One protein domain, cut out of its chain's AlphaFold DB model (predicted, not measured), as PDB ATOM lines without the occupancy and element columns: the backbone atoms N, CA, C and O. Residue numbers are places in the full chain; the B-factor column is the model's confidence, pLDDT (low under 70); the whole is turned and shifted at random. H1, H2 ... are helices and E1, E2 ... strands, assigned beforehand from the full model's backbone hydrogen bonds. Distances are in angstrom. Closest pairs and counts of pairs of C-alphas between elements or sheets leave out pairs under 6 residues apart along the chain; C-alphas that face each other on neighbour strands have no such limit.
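Overview. This is residues 105 to 204 of the 204 residues of an uncharacterized protein of Sorangium cellulosum (UniProt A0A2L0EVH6). One strongly twisted sheet of four strands has two helices over one of its faces, the long H3 along E1 and the shorter H2 over the E2 side, while the other face is bare. Short H1 sits beyond one end of E4 and packs on the early part of H3. The printed part has 100 residues with three named helices and four named strands, along the chain H1 E1 H2 E2 E3 H3 E4; the sheet's order is E2 E3 E1 E4, antiparallel throughout, and the class is mixed, helices and strands. It is compact, with a radius of gyration of the C-alphas of 13.0 A, yet elongated in outline, spanning 42 by 25 by 21 A.

Along the chain. Start in the sheet: find C-alpha 119 at (27.611, 8.181, 94.118), where E1 begins; it runs 16.1 A over residues 119 to 124. E3 is residues 156 to 160, E2 is residues 146 to 151 at 15.5 A, and E4 is residues 198 to 203, ending at C-alpha 203 at (27.954, 4.300, 89.538). H3, residues 170 to 195, begins at C-alpha 170 at (26.821, -4.521, 105.520) and is 36.4 A long, with a kink of 27 degrees near residue 189. H2 is residues 131 to 139, 12.0 A, and H1 is residues 109 to 113.

Arrangement. In the sheet, look at E1 and E4, where N 121 and O 202 are 2.8 A apart, within hydrogen-bond range. Between E3 and E1, N 157 and O 122 are within that range at 2.9 A. E2 and E3 form a hairpin, with N 151 and O 156 at 3.0 A. H2 and H3 are on the same face, making two layers, helices on one face of a sheet. H3 has a height over the sheet of 9.5 A and runs along the strands, at 15 degrees to E1 on the local plane. H2 has a height of 9.3 A. E1, H2, E2 and E3, H3, E4 are split strand-helix-strand units, each with another strand between its two strands, and both crossovers are right-handed. H2 and H3 only just touch, with 3 pairs of C-alphas within 8 A, the closest those of Ala 137 and Val 188 at 6.5 A; H3 does so with residues 184 to 188 alone. H1 only grazes the sheet and touches residues 174 to 178 of H3 alone, the closest C-alphas being those of Val 112 and Tyr 178, 6.0 A apart. Every O i to N i+4 pair is within hydrogen-bond range in H1 and H2, and 18 of 22 are in H3.

Size, cuts and confidence. Look for the two C-alphas farthest apart at Arg 126 and Arg 168, 42.9 A. The printed part has no cut and no long link, and it ends at residue 204, the chain's last. The mean pLDDT of the printed part is 92.6, and no printed residue is under 70.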
ATOM      1  N   PRO A 105      21.922   4.264  79.342       95.00
ATOM      2  CA  PRO A 105      22.770   3.254  79.955       95.00
ATOM      3  C   PRO A 105      23.079   3.593  81.418       95.00
ATOM      4  O   PRO A 105      23.465   4.714  81.748       95.00
ATOM      5  N   VAL A 106      22.937   2.587  82.285       96.62
ATOM      6  CA  VAL A 106      23.413   2.621  83.672       96.62
ATOM      7  C   VAL A 106      24.601   1.668  83.796       96.62
ATOM      8  O   VAL A 106      24.478   0.453  83.603       96.62
ATOM      9  N   GLU A 107      25.761   2.229  84.103       94.31
ATOM     10  CA  GLU A 107      27.055   1.560  84.081       94.31
ATOM     11  C   GLU A 107      27.606   1.311  85.484       94.31
ATOM     12  O   GLU A 107      27.281   2.001  86.452       94.31
ATOM     13  N   ASN A 108      28.489   0.315  85.583       94.12
ATOM     14  CA  ASN A 108      29.224  -0.024  86.803       94.12
ATOM     15  C   ASN A 108      28.339  -0.333  88.029       94.12
ATOM     16  O   ASN A 108      28.761  -0.181  89.175       94.12
ATOM     17  N   LEU A 109      27.124  -0.857  87.830       95.69
ATOM     18  CA  LEU A 109      26.229  -1.218  88.943       95.69
ATOM     19  C   LEU A 109      26.844  -2.264  89.895       95.69
ATOM     20  O   LEU A 109      26.459  -2.369  91.062       95.69
ATOM     21  N   ASN A 110      27.852  -3.002  89.423       95.12
ATOM     22  CA  ASN A 110      28.683  -3.879  90.241       95.12
ATOM     23  C   ASN A 110      29.276  -3.171  91.470       95.12
ATOM     24  O   ASN A 110      29.420  -3.819  92.505       95.12
ATOM     25  N   ALA A 111      29.606  -1.878  91.384       93.81
ATOM     26  CA  ALA A 111      30.133  -1.117  92.514       93.81
ATOM     27  C   ALA A 111      29.116  -1.068  93.664       93.81
ATOM     28  O   ALA A 111      29.439  -1.438  94.792       93.81
ATOM     29  N   VAL A 112      27.854  -0.730  93.387       93.75
ATOM     30  CA  VAL A 112      26.778  -0.743  94.397       93.75
ATOM     31  C   VAL A 112      26.490  -2.159  94.891       93.75
ATOM     32  O   VAL A 112      26.384  -2.375  96.097       93.75
ATOM     33  N   LEU A 113      26.417  -3.144  93.990       93.44
ATOM     34  CA  LEU A 113      26.118  -4.534  94.361       93.44
ATOM     35  C   LEU A 113      27.199  -5.164  95.253       93.44
ATOM     36  O   LEU A 113      26.877  -6.034  96.065       93.44
ATOM     37  N   ASN A 114      28.452  -4.721  95.133       92.06
ATOM     38  CA  ASN A 114      29.556  -5.122  96.008       92.06
ATOM     39  C   ASN A 114      29.712  -4.233  97.253       92.06
ATOM     40  O   ASN A 114      30.595  -4.492  98.065       92.06
ATOM     41  N   GLY A 115      28.862  -3.220  97.432       88.56
ATOM     42  CA  GLY A 115      28.910  -2.340  98.597       88.56
ATOM     43  C   GLY A 115      29.975  -1.246  98.533       88.56
ATOM     44  O   GLY A 115      30.346  -0.721  99.577       88.56
ATOM     45  N   LEU A 116      30.444  -0.883  97.339       89.75
ATOM     46  CA  LEU A 116      31.462   0.151  97.128       89.75
ATOM     47  C   LEU A 116      30.913   1.446  96.520       89.75
ATOM     48  O   LEU A 116      31.481   2.496  96.770       89.75
ATOM     49  N   GLY A 117      29.828   1.381  95.741       89.88
ATOM     50  CA  GLY A 117      29.360   2.555  95.002       89.88
ATOM     51  C   GLY A 117      28.563   3.527  95.873       89.88
ATOM     52  O   GLY A 117      27.511   3.165  96.385       89.88
ATOM     53  N   GLU A 118      29.027   4.754  96.052       93.00
ATOM     54  CA  GLU A 118      28.424   5.746  96.954       93.00
ATOM     55  C   GLU A 118      27.796   6.942  96.232       93.00
ATOM     56  O   GLU A 118      27.000   7.681  96.830       93.00
ATOM     57  N   ALA A 119      28.099   7.093  94.943       95.00
ATOM     58  CA  ALA A 119      27.611   8.181  94.118       95.00
ATOM     59  C   ALA A 119      27.224   7.719  92.704       95.00
ATOM     60  O   ALA A 119      27.548   6.618  92.255       95.00
ATOM     61  N   LEU A 120      26.495   8.585  92.011       96.81
ATOM     62  CA  LEU A 120      26.140   8.470  90.607       96.81
ATOM     63  C   LEU A 120      26.751   9.656  89.870       96.81
ATOM     64  O   LEU A 120      26.465  10.796  90.215       96.81
ATOM     65  N   GLU A 121      27.544   9.386  88.847       96.81
ATOM     66  CA  GLU A 121      27.934  10.375  87.848       96.81
ATOM     67  C   GLU A 121      26.903  10.336  86.721       96.81
ATOM     68  O   GLU A 121      26.679   9.289  86.111       96.81
ATOM     69  N   VAL A 122      26.236  11.456  86.476       97.25
ATOM     70  CA  VAL A 122      25.225  11.604  85.429       97.25
ATOM     71  C   VAL A 122      25.789  12.510  84.348       97.25
ATOM     72  O   VAL A 122      26.069  13.677  84.612       97.25
ATOM     73  N   SER A 123      25.936  11.972  83.141       96.69
ATOM     74  CA  SER A 123      26.389  12.707  81.959       96.69
ATOM     75  C   SER A 123      25.187  13.132  81.127       96.69
ATOM     76  O   SER A 123      24.330  12.309  80.797       96.69
ATOM     77  N   PHE A 124      25.121  14.410  80.773       96.25
ATOM     78  CA  PHE A 124      24.056  14.998  79.969       96.25
ATOM     79  C   PHE A 124      24.569  15.306  78.563       96.25
ATOM     80  O   PHE A 124      25.667  15.819  78.388       96.25
ATOM     81  N   ALA A 125      23.747  15.063  77.545       92.75
ATOM     82  CA  ALA A 125      24.156  15.244  76.153       92.75
ATOM     83  C   ALA A 125      24.265  16.721  75.725       92.75
ATOM     84  O   ALA A 125      24.805  17.015  74.658       92.75
ATOM     85  N   ARG A 126      23.649  17.648  76.475       86.31
ATOM     86  CA  ARG A 126      23.578  19.076  76.121       86.31
ATOM     87  C   ARG A 126      23.608  19.979  77.347       86.31
ATOM     88  O   ARG A 126      24.634  20.547  77.668       86.31
ATOM     89  N   ALA A 127      22.461  20.153  77.999       88.75
ATOM     90  CA  ALA A 127      22.312  21.066  79.122       88.75
ATOM     91  C   ALA A 127      22.256  20.282  80.430       88.75
ATOM     92  O   ALA A 127      21.607  19.236  80.504       88.75
ATOM     93  N   VAL A 128      22.904  20.829  81.452       90.12
ATOM     94  CA  VAL A 128      22.854  20.327  82.822       90.12
ATOM     95  C   VAL A 128      21.710  21.042  83.553       90.12
ATOM     96  O   VAL A 128      21.563  22.256  83.387       90.12
ATOM     97  N   PRO A 129      20.865  20.331  84.320       91.75
ATOM     98  CA  PRO A 129      19.817  20.964  85.112       91.75
ATOM     99  C   PRO A 129      20.397  21.846  86.216       91.75
ATOM    100  O   PRO A 129      21.502  21.615  86.707       91.75
ATOM    101  N   ASP A 130      19.600  22.814  86.666       91.94
ATOM    102  CA  ASP A 130      19.944  23.590  87.850       91.94
ATOM    103  C   ASP A 130      20.060  22.683  89.087       91.94
ATOM    104  O   ASP A 130      19.207  21.830  89.363       91.94
ATOM    105  N   THR A 131      21.131  22.892  89.853       92.75
ATOM    106  CA  THR A 131      21.449  22.073  91.028       92.75
ATOM    107  C   THR A 131      20.375  22.191  92.112       92.75
ATOM    108  O   THR A 131      20.066  21.199  92.775       92.75
ATOM    109  N   ALA A 132      19.787  23.376  92.313       92.75
ATOM    110  CA  ALA A 132      18.764  23.563  93.336       92.75
ATOM    111  C   ALA A 132      17.457  22.857  92.944       92.75
ATOM    112  O   ALA A 132      16.867  22.170  93.780       92.75
ATOM    113  N   GLU A 133      17.044  22.943  91.676       91.56
ATOM    114  CA  GLU A 133      15.892  22.189  91.167       91.56
ATOM    115  C   GLU A 133      16.098  20.673  91.322       91.56
ATOM    116  O   GLU A 133      15.211  19.968  91.820       91.56
ATOM    117  N   LEU A 134      17.276  20.164  90.942       93.69
ATOM    118  CA  LEU A 134      17.578  18.739  91.043       93.69
ATOM    119  C   LEU A 134      17.594  18.264  92.499       93.69
ATOM    120  O   LEU A 134      17.009  17.226  92.802       93.69
ATOM    121  N   ASN A 135      18.186  19.030  93.417       95.56
ATOM    122  CA  ASN A 135      18.173  18.694  94.841       95.56
ATOM    123  C   ASN A 135      16.751  18.644  95.418       95.56
ATOM    124  O   ASN A 135      16.458  17.746  96.199       95.56
ATOM    125  N   ILE A 136      15.835  19.521  94.985       94.94
ATOM    126  CA  ILE A 136      14.414  19.443  95.378       94.94
ATOM    127  C   ILE A 136      13.769  18.141  94.874       94.94
ATOM    128  O   ILE A 136      12.925  17.557  95.556       94.94
ATOM    129  N   ALA A 137      14.120  17.682  93.671       94.31
ATOM    130  CA  ALA A 137      13.607  16.422  93.135       94.31
ATOM    131  C   ALA A 137      14.192  15.199  93.862       94.31
ATOM    132  O   ALA A 137      13.454  14.252  94.139       94.31
ATOM    133  N   LEU A 138      15.485  15.233  94.198       95.75
ATOM    134  CA  LEU A 138      16.161  14.188  94.966       95.75
ATOM    135  C   LEU A 138      15.585  14.077  96.384       95.75
ATOM    136  O   LEU A 138      15.210  12.976  96.785       95.75
ATOM    137  N   ASP A 139      15.406  15.203  97.082       95.06
ATOM    138  CA  ASP A 139      14.891  15.270  98.459       95.06
ATOM    139  C   ASP A 139      13.494  14.641  98.602       95.06
ATOM    140  O   ASP A 139      13.215  13.909  99.553       95.06
ATOM    141  N   LYS A 140      12.633  14.813  97.587       95.00
ATOM    142  CA  LYS A 140      11.300  14.182  97.532       95.00
ATOM    143  C   LYS A 140      11.340  12.652  97.510       95.00
ATOM    144  O   LYS A 140      10.349  12.022  97.880       95.00
ATOM    145  N   VAL A 141      12.427  12.056  97.019       95.00
ATOM    146  CA  VAL A 141      12.597  10.599  96.956       95.00
ATOM    147  C   VAL A 141      13.412  10.128  98.156       95.00
ATOM    148  O   VAL A 141      12.953   9.270  98.912       95.00
ATOM    149  N   HIS A 142      14.586  10.723  98.369       94.00
ATOM    150  CA  HIS A 142      15.424  10.488  99.535       94.00
ATOM    151  C   HIS A 142      16.118  11.780  99.990       94.00
ATOM    152  O   HIS A 142      16.949  12.299  99.245       94.00
ATOM    153  N   PRO A 143      15.893  12.232 101.237       92.25
ATOM    154  CA  PRO A 143      16.449  13.493 101.739       92.25
ATOM    155  C   PRO A 143      17.977  13.491 101.870       92.25
ATOM    156  O   PRO A 143      18.618  14.536 101.866       92.25
ATOM    157  N   ASP A 144      18.587  12.308 101.956       92.75
ATOM    158  CA  ASP A 144      20.041  12.163 102.054       92.75
ATOM    159  C   ASP A 144      20.740  12.132 100.681       92.75
ATOM    160  O   ASP A 144      21.970  12.044 100.621       92.75
ATOM    161  N   ALA A 145      19.980  12.134  99.578       94.50
ATOM    162  CA  ALA A 145      20.523  12.152  98.226       94.50
ATOM    163  C   ALA A 145      20.605  13.591  97.710       94.50
ATOM    164  O   ALA A 145      19.605  14.301  97.668       94.50
ATOM    165  N   PHE A 146      21.795  14.024  97.304       95.50
ATOM    166  CA  PHE A 146      22.024  15.393  96.846       95.50
ATOM    167  C   PHE A 146      23.191  15.464  95.865       95.50
ATOM    168  O   PHE A 146      24.073  14.602  95.849       95.50
ATOM    169  N   VAL A 147      23.195  16.511  95.048       95.50
ATOM    170  CA  VAL A 147      24.285  16.837  94.129       95.50
ATOM    171  C   VAL A 147      25.497  17.303  94.933       95.50
ATOM    172  O   VAL A 147      25.421  18.278  95.681       95.50
ATOM    173  N   THR A 148      26.621  16.613  94.783       93.00
ATOM    174  CA  THR A 148      27.893  16.945  95.442       93.00
ATOM    175  C   THR A 148      28.805  17.812  94.589       93.00
ATOM    176  O   THR A 148      29.726  18.430  95.117       93.00
ATOM    177  N   GLY A 149      28.574  17.850  93.281       90.06
ATOM    178  CA  GLY A 149      29.377  18.623  92.349       90.06
ATOM    179  C   GLY A 149      29.027  18.293  90.908       90.06
ATOM    180  O   GLY A 149      28.058  17.588  90.631       90.06
ATOM    181  N   GLY A 150      29.835  18.808  89.996       84.75
ATOM    182  CA  GLY A 150      29.702  18.568  88.571       84.75
ATOM    183  C   GLY A 150      30.782  19.306  87.802       84.75
ATOM    184  O   GLY A 150      31.392  20.245  88.319       84.75
ATOM    185  N   VAL A 151      31.020  18.870  86.573       84.75
ATOM    186  CA  VAL A 151      31.888  19.577  85.632       84.75
ATOM    187  C   VAL A 151      30.991  20.085  84.519       84.75
ATOM    188  O   VAL A 151      30.548  19.306  83.674       84.75
ATOM    189  N   GLU A 152      30.693  21.385  84.553       76.31
ATOM    190  CA  GLU A 152      29.743  22.030  83.639       76.31
ATOM    191  C   GLU A 152      30.191  21.902  82.177       76.31
ATOM    192  O   GLU A 152      29.391  21.495  81.336       76.31
ATOM    193  N   ASP A 153      31.488  22.102  81.911       78.62
ATOM    194  CA  ASP A 153      32.109  21.934  80.586       78.62
ATOM    195  C   ASP A 153      32.048  20.491  80.061       78.62
ATOM    196  O   ASP A 153      32.054  20.262  78.855       78.62
ATOM    197  N   ALA A 154      31.999  19.506  80.963       81.75
ATOM    198  CA  ALA A 154      31.849  18.094  80.613       81.75
ATOM    199  C   ALA A 154      30.388  17.626  80.701       81.75
ATOM    200  O   ALA A 154      30.116  16.441  80.527       81.75
ATOM    201  N   HIS A 155      29.462  18.535  81.014       91.00
ATOM    202  CA  HIS A 155      28.045  18.262  81.224       91.00
ATOM    203  C   HIS A 155      27.781  17.098  82.191       91.00
ATOM    204  O   HIS A 155      26.945  16.233  81.933       91.00
ATOM    205  N   THR A 156      28.499  17.069  83.317       93.25
ATOM    206  CA  THR A 156      28.374  16.008  84.330       93.25
ATOM    207  C   THR A 156      27.897  16.540  85.673       93.25
ATOM    208  O   THR A 156      28.277  17.638  86.079       93.25
ATOM    209  N   LEU A 157      27.109  15.733  86.387       95.25
ATOM    210  CA  LEU A 157      26.764  15.944  87.793       95.25
ATOM    211  C   LEU A 157      27.075  14.701  88.617       95.25
ATOM    212  O   LEU A 157      26.748  13.587  88.218       95.25
ATOM    213  N   ASP A 158      27.621  14.919  89.807       95.75
ATOM    214  CA  ASP A 158      27.818  13.887  90.814       95.75
ATOM    215  C   ASP A 158      26.709  13.962  91.858       95.75
ATOM    216  O   ASP A 158      26.523  14.983  92.519       95.75
ATOM    217  N   ILE A 159      25.978  12.862  92.022       96.38
ATOM    218  CA  ILE A 159      24.870  12.714  92.963       96.38
ATOM    219  C   ILE A 159      25.262  11.693  94.024       96.38
ATOM    220  O   ILE A 159      25.483  10.520  93.726       96.38
ATOM    221  N   ARG A 160      25.284  12.101  95.289       96.19
ATOM    222  CA  ARG A 160      25.474  11.185  96.415       96.19
ATOM    223  C   ARG A 160      24.208  10.362  96.647       96.19
ATOM    224  O   ARG A 160      23.113  10.907  96.697       96.19
ATOM    225  N   ILE A 161      24.357   9.052  96.863       94.56
ATOM    226  CA  ILE A 161      23.225   8.140  97.120       94.56
ATOM    227  C   ILE A 161      22.660   8.347  98.541       94.56
ATOM    228  O   ILE A 161      21.467   8.180  98.782       94.56
ATOM    229  N   GLY A 162      23.503   8.705  99.514       89.69
ATOM    230  CA  GLY A 162      23.045   9.088 100.858       89.69
ATOM    231  C   GLY A 162      22.754   7.929 101.816       89.69
ATOM    232  O   GLY A 162      21.973   8.084 102.750       89.69
ATOM    233  N   VAL A 163      23.319   6.742 101.585       91.44
ATOM    234  CA  VAL A 163      23.180   5.604 102.512       91.44
ATOM    235  C   VAL A 163      24.397   5.544 103.427       91.44
ATOM    236  O   VAL A 163      25.529   5.481 102.951       91.44
ATOM    237  N   VAL A 164      24.158   5.562 104.740       87.19
ATOM    238  CA  VAL A 164      25.207   5.466 105.763       87.19
ATOM    239  C   VAL A 164      25.617   4.009 105.953       87.19
ATOM    240  O   VAL A 164      24.772   3.154 106.215       87.19
ATOM    241  N   ASP A 165      26.920   3.735 105.881       84.75
ATOM    242  CA  ASP A 165      27.437   2.381 106.052       84.75
ATOM    243  C   ASP A 165      27.241   1.841 107.472       84.75
ATOM    244  O   ASP A 165      27.751   2.385 108.456       84.75
ATOM    245  N   SER A 166      26.569   0.693 107.581       82.12
ATOM    246  CA  SER A 166      26.510  -0.065 108.827       82.12
ATOM    247  C   SER A 166      27.586  -1.144 108.865       82.12
ATOM    248  O   SER A 166      27.441  -2.212 108.269       82.12
ATOM    249  N   LYS A 167      28.625  -0.928 109.682       80.25
ATOM    250  CA  LYS A 167      29.654  -1.949 109.973       80.25
ATOM    251  C   LYS A 167      29.079  -3.232 110.583       80.25
ATOM    252  O   LYS A 167      29.700  -4.283 110.500       80.25
ATOM    253  N   ARG A 168      27.912  -3.140 111.233       77.50
ATOM    254  CA  ARG A 168      27.244  -4.273 111.894       77.50
ATOM    255  C   ARG A 168      26.354  -5.070 110.942       77.50
ATOM    256  O   ARG A 168      26.060  -6.222 111.234       77.50
ATOM    257  N   ASN A 169      25.894  -4.457 109.851       79.12
ATOM    258  CA  ASN A 169      25.019  -5.097 108.873       79.12
ATOM    259  C   ASN A 169      25.303  -4.568 107.451       79.12
ATOM    260  O   ASN A 169      24.516  -3.785 106.898       79.12
ATOM    261  N   PRO A 170      26.436  -4.975 106.853       83.06
ATOM    262  CA  PRO A 170      26.821  -4.521 105.520       83.06
ATOM    263  C   PRO A 170      25.836  -5.001 104.446       83.06
ATOM    264  O   PRO A 170      25.521  -4.252 103.528       83.06
ATOM    265  N   ALA A 171      25.263  -6.202 104.587       85.06
ATOM    266  CA  ALA A 171      24.297  -6.738 103.625       85.06
ATOM    267  C   ALA A 171      23.022  -5.880 103.526       85.06
ATOM    268  O   ALA A 171      22.553  -5.596 102.423       85.06
ATOM    269  N   ALA A 172      22.478  -5.426 104.662       87.50
ATOM    270  CA  ALA A 172      21.320  -4.532 104.658       87.50
ATOM    271  C   ALA A 172      21.653  -3.169 104.040       87.50
ATOM    272  O   ALA A 172      20.863  -2.648 103.257       87.50
ATOM    273  N   THR A 173      22.833  -2.626 104.346       91.12
ATOM    274  CA  THR A 173      23.306  -1.356 103.776       91.12
ATOM    275  C   THR A 173      23.439  -1.454 102.254       91.12
ATOM    276  O   THR A 173      22.918  -0.611 101.525       91.12
ATOM    277  N   ASN A 174      24.062  -2.523 101.752       92.69
ATOM    278  CA  ASN A 174      24.221  -2.750 100.316       92.69
ATOM    279  C   ASN A 174      22.866  -2.871  99.613       92.69
ATOM    280  O   ASN A 174      22.681  -2.318  98.529       92.69
ATOM    281  N   HIS A 175      21.905  -3.552 100.246       94.56
ATOM    282  CA  HIS A 175      20.549  -3.628  99.719       94.56
ATOM    283  C   HIS A 175      19.861  -2.265  99.663       94.56
ATOM    284  O   HIS A 175      19.293  -1.917  98.630       94.56
ATOM    285  N   GLN A 176      19.940  -1.479 100.740       94.62
ATOM    286  CA  GLN A 176      19.373  -0.128 100.780       94.62
ATOM    287  C   GLN A 176      19.951   0.751  99.674       94.62
ATOM    288  O   GLN A 176      19.208   1.440  98.984       94.62
ATOM    289  N   ARG A 177      21.264   0.685  99.463       95.00
ATOM    290  CA  ARG A 177      21.961   1.423  98.411       95.00
ATOM    291  C   ARG A 177      21.522   0.988  97.013       95.00
ATOM    292  O   ARG A 177      21.218   1.843  96.190       95.00
ATOM    293  N   TYR A 178      21.419  -0.317  96.755       96.38
ATOM    294  CA  TYR A 178      20.889  -0.834  95.490       96.38
ATOM    295  C   TYR A 178      19.443  -0.391  95.241       96.38
ATOM    296  O   TYR A 178      19.142   0.131  94.168       96.38
ATOM    297  N   ALA A 179      18.563  -0.556  96.230       96.50
ATOM    298  CA  ALA A 179      17.170  -0.129  96.138       96.50
ATOM    299  C   ALA A 179      17.070   1.377  95.868       96.50
ATOM    300  O   ALA A 179      16.352   1.799  94.967       96.50
ATOM    301  N   ARG A 180      17.875   2.173  96.574       96.00
ATOM    302  CA  ARG A 180      17.923   3.619  96.412       96.00
ATOM    303  C   ARG A 180      18.399   4.046  95.029       96.00
ATOM    304  O   ARG A 180      17.774   4.905  94.426       96.00
ATOM    305  N   VAL A 181      19.457   3.440  94.487       96.94
ATOM    306  CA  VAL A 181      19.899   3.730  93.111       96.94
ATOM    307  C   VAL A 181      18.777   3.461  92.117       96.94
ATOM    308  O   VAL A 181      18.543   4.280  91.232       96.94
ATOM    309  N   ARG A 182      18.039   2.358  92.282       97.25
ATOM    310  CA  ARG A 182      16.888   2.073  91.422       97.25
ATOM    311  C   ARG A 182      15.808   3.139  91.529       97.25
ATOM    312  O   ARG A 182      15.329   3.596  90.499       97.25
ATOM    313  N   GLU A 183      15.460   3.553  92.743       97.06
ATOM    314  CA  GLU A 183      14.453   4.593  92.964       97.06
ATOM    315  C   GLU A 183      14.892   5.953  92.411       97.06
ATOM    316  O   GLU A 183      14.098   6.612  91.746       97.06
ATOM    317  N   LEU A 184      16.152   6.350  92.610       97.31
ATOM    318  CA  LEU A 184      16.704   7.586  92.049       97.31
ATOM    319  C   LEU A 184      16.679   7.562  90.518       97.31
ATOM    320  O   LEU A 184      16.250   8.531  89.893       97.31
ATOM    321  N   VAL A 185      17.076   6.445  89.902       97.38
ATOM    322  CA  VAL A 185      17.015   6.290  88.444       97.38
ATOM    323  C   VAL A 185      15.568   6.376  87.960       97.38
ATOM    324  O   VAL A 185      15.253   7.228  87.138       97.38
ATOM    325  N   GLU A 186      14.672   5.547  88.496       97.25
ATOM    326  CA  GLU A 186      13.293   5.418  88.007       97.25
ATOM    327  C   GLU A 186      12.436   6.666  88.281       97.25
ATOM    328  O   GLU A 186      11.589   7.015  87.462       97.25
ATOM    329  N   ARG A 187      12.622   7.332  89.428       97.56
ATOM    330  CA  ARG A 187      11.746   8.431  89.874       97.56
ATOM    331  C   ARG A 187      12.316   9.821  89.650       97.56
ATOM    332  O   ARG A 187      11.539  10.770  89.615       97.56
ATOM    333  N   VAL A 188      13.636   9.952  89.523       96.81
ATOM    334  CA  VAL A 188      14.290  11.251  89.314       96.81
ATOM    335  C   VAL A 188      14.903  11.311  87.926       96.81
ATOM    336  O   VAL A 188      14.497  12.148  87.127       96.81
ATOM    337  N   LEU A 189      15.835  10.411  87.603       96.94
ATOM    338  CA  LEU A 189      16.633  10.529  86.379       96.94
ATOM    339  C   LEU A 189      15.838  10.207  85.107       96.94
ATOM    340  O   LEU A 189      16.020  10.884  84.101       96.94
ATOM    341  N   VAL A 190      14.933   9.226  85.142       96.81
ATOM    342  CA  VAL A 190      14.072   8.898  83.994       96.81
ATOM    343  C   VAL A 190      13.165  10.080  83.616       96.81
ATOM    344  O   VAL A 190      13.241  10.506  82.466       96.81
ATOM    345  N   PRO A 191      12.388  10.691  84.538       96.00
ATOM    346  CA  PRO A 191      11.638  11.910  84.221       96.00
ATOM    347  C   PRO A 191      12.529  13.101  83.849       96.00
ATOM    348  O   PRO A 191      12.165  13.929  83.016       96.00
ATOM    349  N   LEU A 192      13.710  13.215  84.464       94.75
ATOM    350  CA  LEU A 192      14.659  14.285  84.160       94.75
ATOM    351  C   LEU A 192      15.177  14.191  82.720       94.75
ATOM    352  O   LEU A 192      15.318  15.228  82.073       94.75
ATOM    353  N   ALA A 193      15.385  12.974  82.205       94.56
ATOM    354  CA  ALA A 193      15.880  12.723  80.855       94.56
ATOM    355  C   ALA A 193      14.959  13.256  79.745       94.56
ATOM    356  O   ALA A 193      15.434  13.533  78.645       94.56
ATOM    357  N   GLU A 194      13.666  13.448  80.024       93.25
ATOM    358  CA  GLU A 194      12.723  14.059  79.076       93.25
ATOM    359  C   GLU A 194      13.027  15.545  78.835       93.25
ATOM    360  O   GLU A 194      12.807  16.058  77.737       93.25
ATOM    361  N   ARG A 195      13.543  16.241  79.857       93.31
ATOM    362  CA  ARG A 195      13.866  17.678  79.813       93.31
ATOM    363  C   ARG A 195      15.349  17.927  79.539       93.31
ATOM    364  O   ARG A 195      15.690  18.833  78.786       93.31
ATOM    365  N   TYR A 196      16.208  17.102  80.127       94.19
ATOM    366  CA  TYR A 196      17.663  17.180  80.042       94.19
ATOM    367  C   TYR A 196      18.194  15.819  79.580       94.19
ATOM    368  O   TYR A 196      18.395  14.944  80.420       94.19
ATOM    369  N   PRO A 197      18.391  15.602  78.265       95.19
ATOM    370  CA  PRO A 197      18.772  14.296  77.736       95.19
ATOM    371  C   PRO A 197      20.036  13.750  78.407       95.19
ATOM    372  O   PRO A 197      21.103  14.360  78.323       95.19
ATOM    373  N   ILE A 198      19.901  12.599  79.066       96.88
ATOM    374  CA  ILE A 198      20.991  11.899  79.752       96.88
ATOM    375  C   ILE A 198      21.682  10.970  78.753       96.88
ATOM    376  O   ILE A 198      21.026  10.175  78.081       96.88
ATOM    377  N   GLU A 199      23.004  11.067  78.670       95.94
ATOM    378  CA  GLU A 199      23.843  10.192  77.851       95.94
ATOM    379  C   GLU A 199      24.179   8.894  78.588       95.94
ATOM    380  O   GLU A 199      24.042   7.809  78.026       95.94
ATOM    381  N   SER A 200      24.568   8.995  79.860       96.44
ATOM    382  CA  SER A 200      24.909   7.842  80.692       96.44
ATOM    383  C   SER A 200      24.808   8.154  82.176       96.44
ATOM    384  O   SER A 200      24.997   9.291  82.605       96.44
ATOM    385  N   VAL A 201      24.568   7.115  82.972       97.12
ATOM    386  CA  VAL A 201      24.695   7.160  84.430       97.12
ATOM    387  C   VAL A 201      25.727   6.131  84.849       97.12
ATOM    388  O   VAL A 201      25.533   4.939  84.629       97.12
ATOM    389  N   ARG A 202      26.803   6.560  85.497       96.12
ATOM    390  CA  ARG A 202      27.849   5.672  85.993       96.12
ATOM    391  C   ARG A 202      27.853   5.657  87.511       96.12
ATOM    392  O   ARG A 202      27.959   6.690  88.160       96.12
ATOM    393  N   VAL A 203      27.776   4.466  88.093       94.94
ATOM    394  CA  VAL A 203      27.954   4.300  89.538       94.94
ATOM    395  C   VAL A 203      29.437   4.468  89.890       94.94
ATOM    396  O   VAL A 203      30.287   3.784  89.306       94.94
ATOM    397  N   LYS A 204      29.728   5.357  90.842       90.75
ATOM    398  CA  LYS A 204      31.054   5.593  91.428       90.75
ATOM    399  C   LYS A 204      31.159   4.884  92.767       90.75
ATOM    400  O   LYS A 204      30.299   5.161  93.634       90.75
TER     401      LYS A 204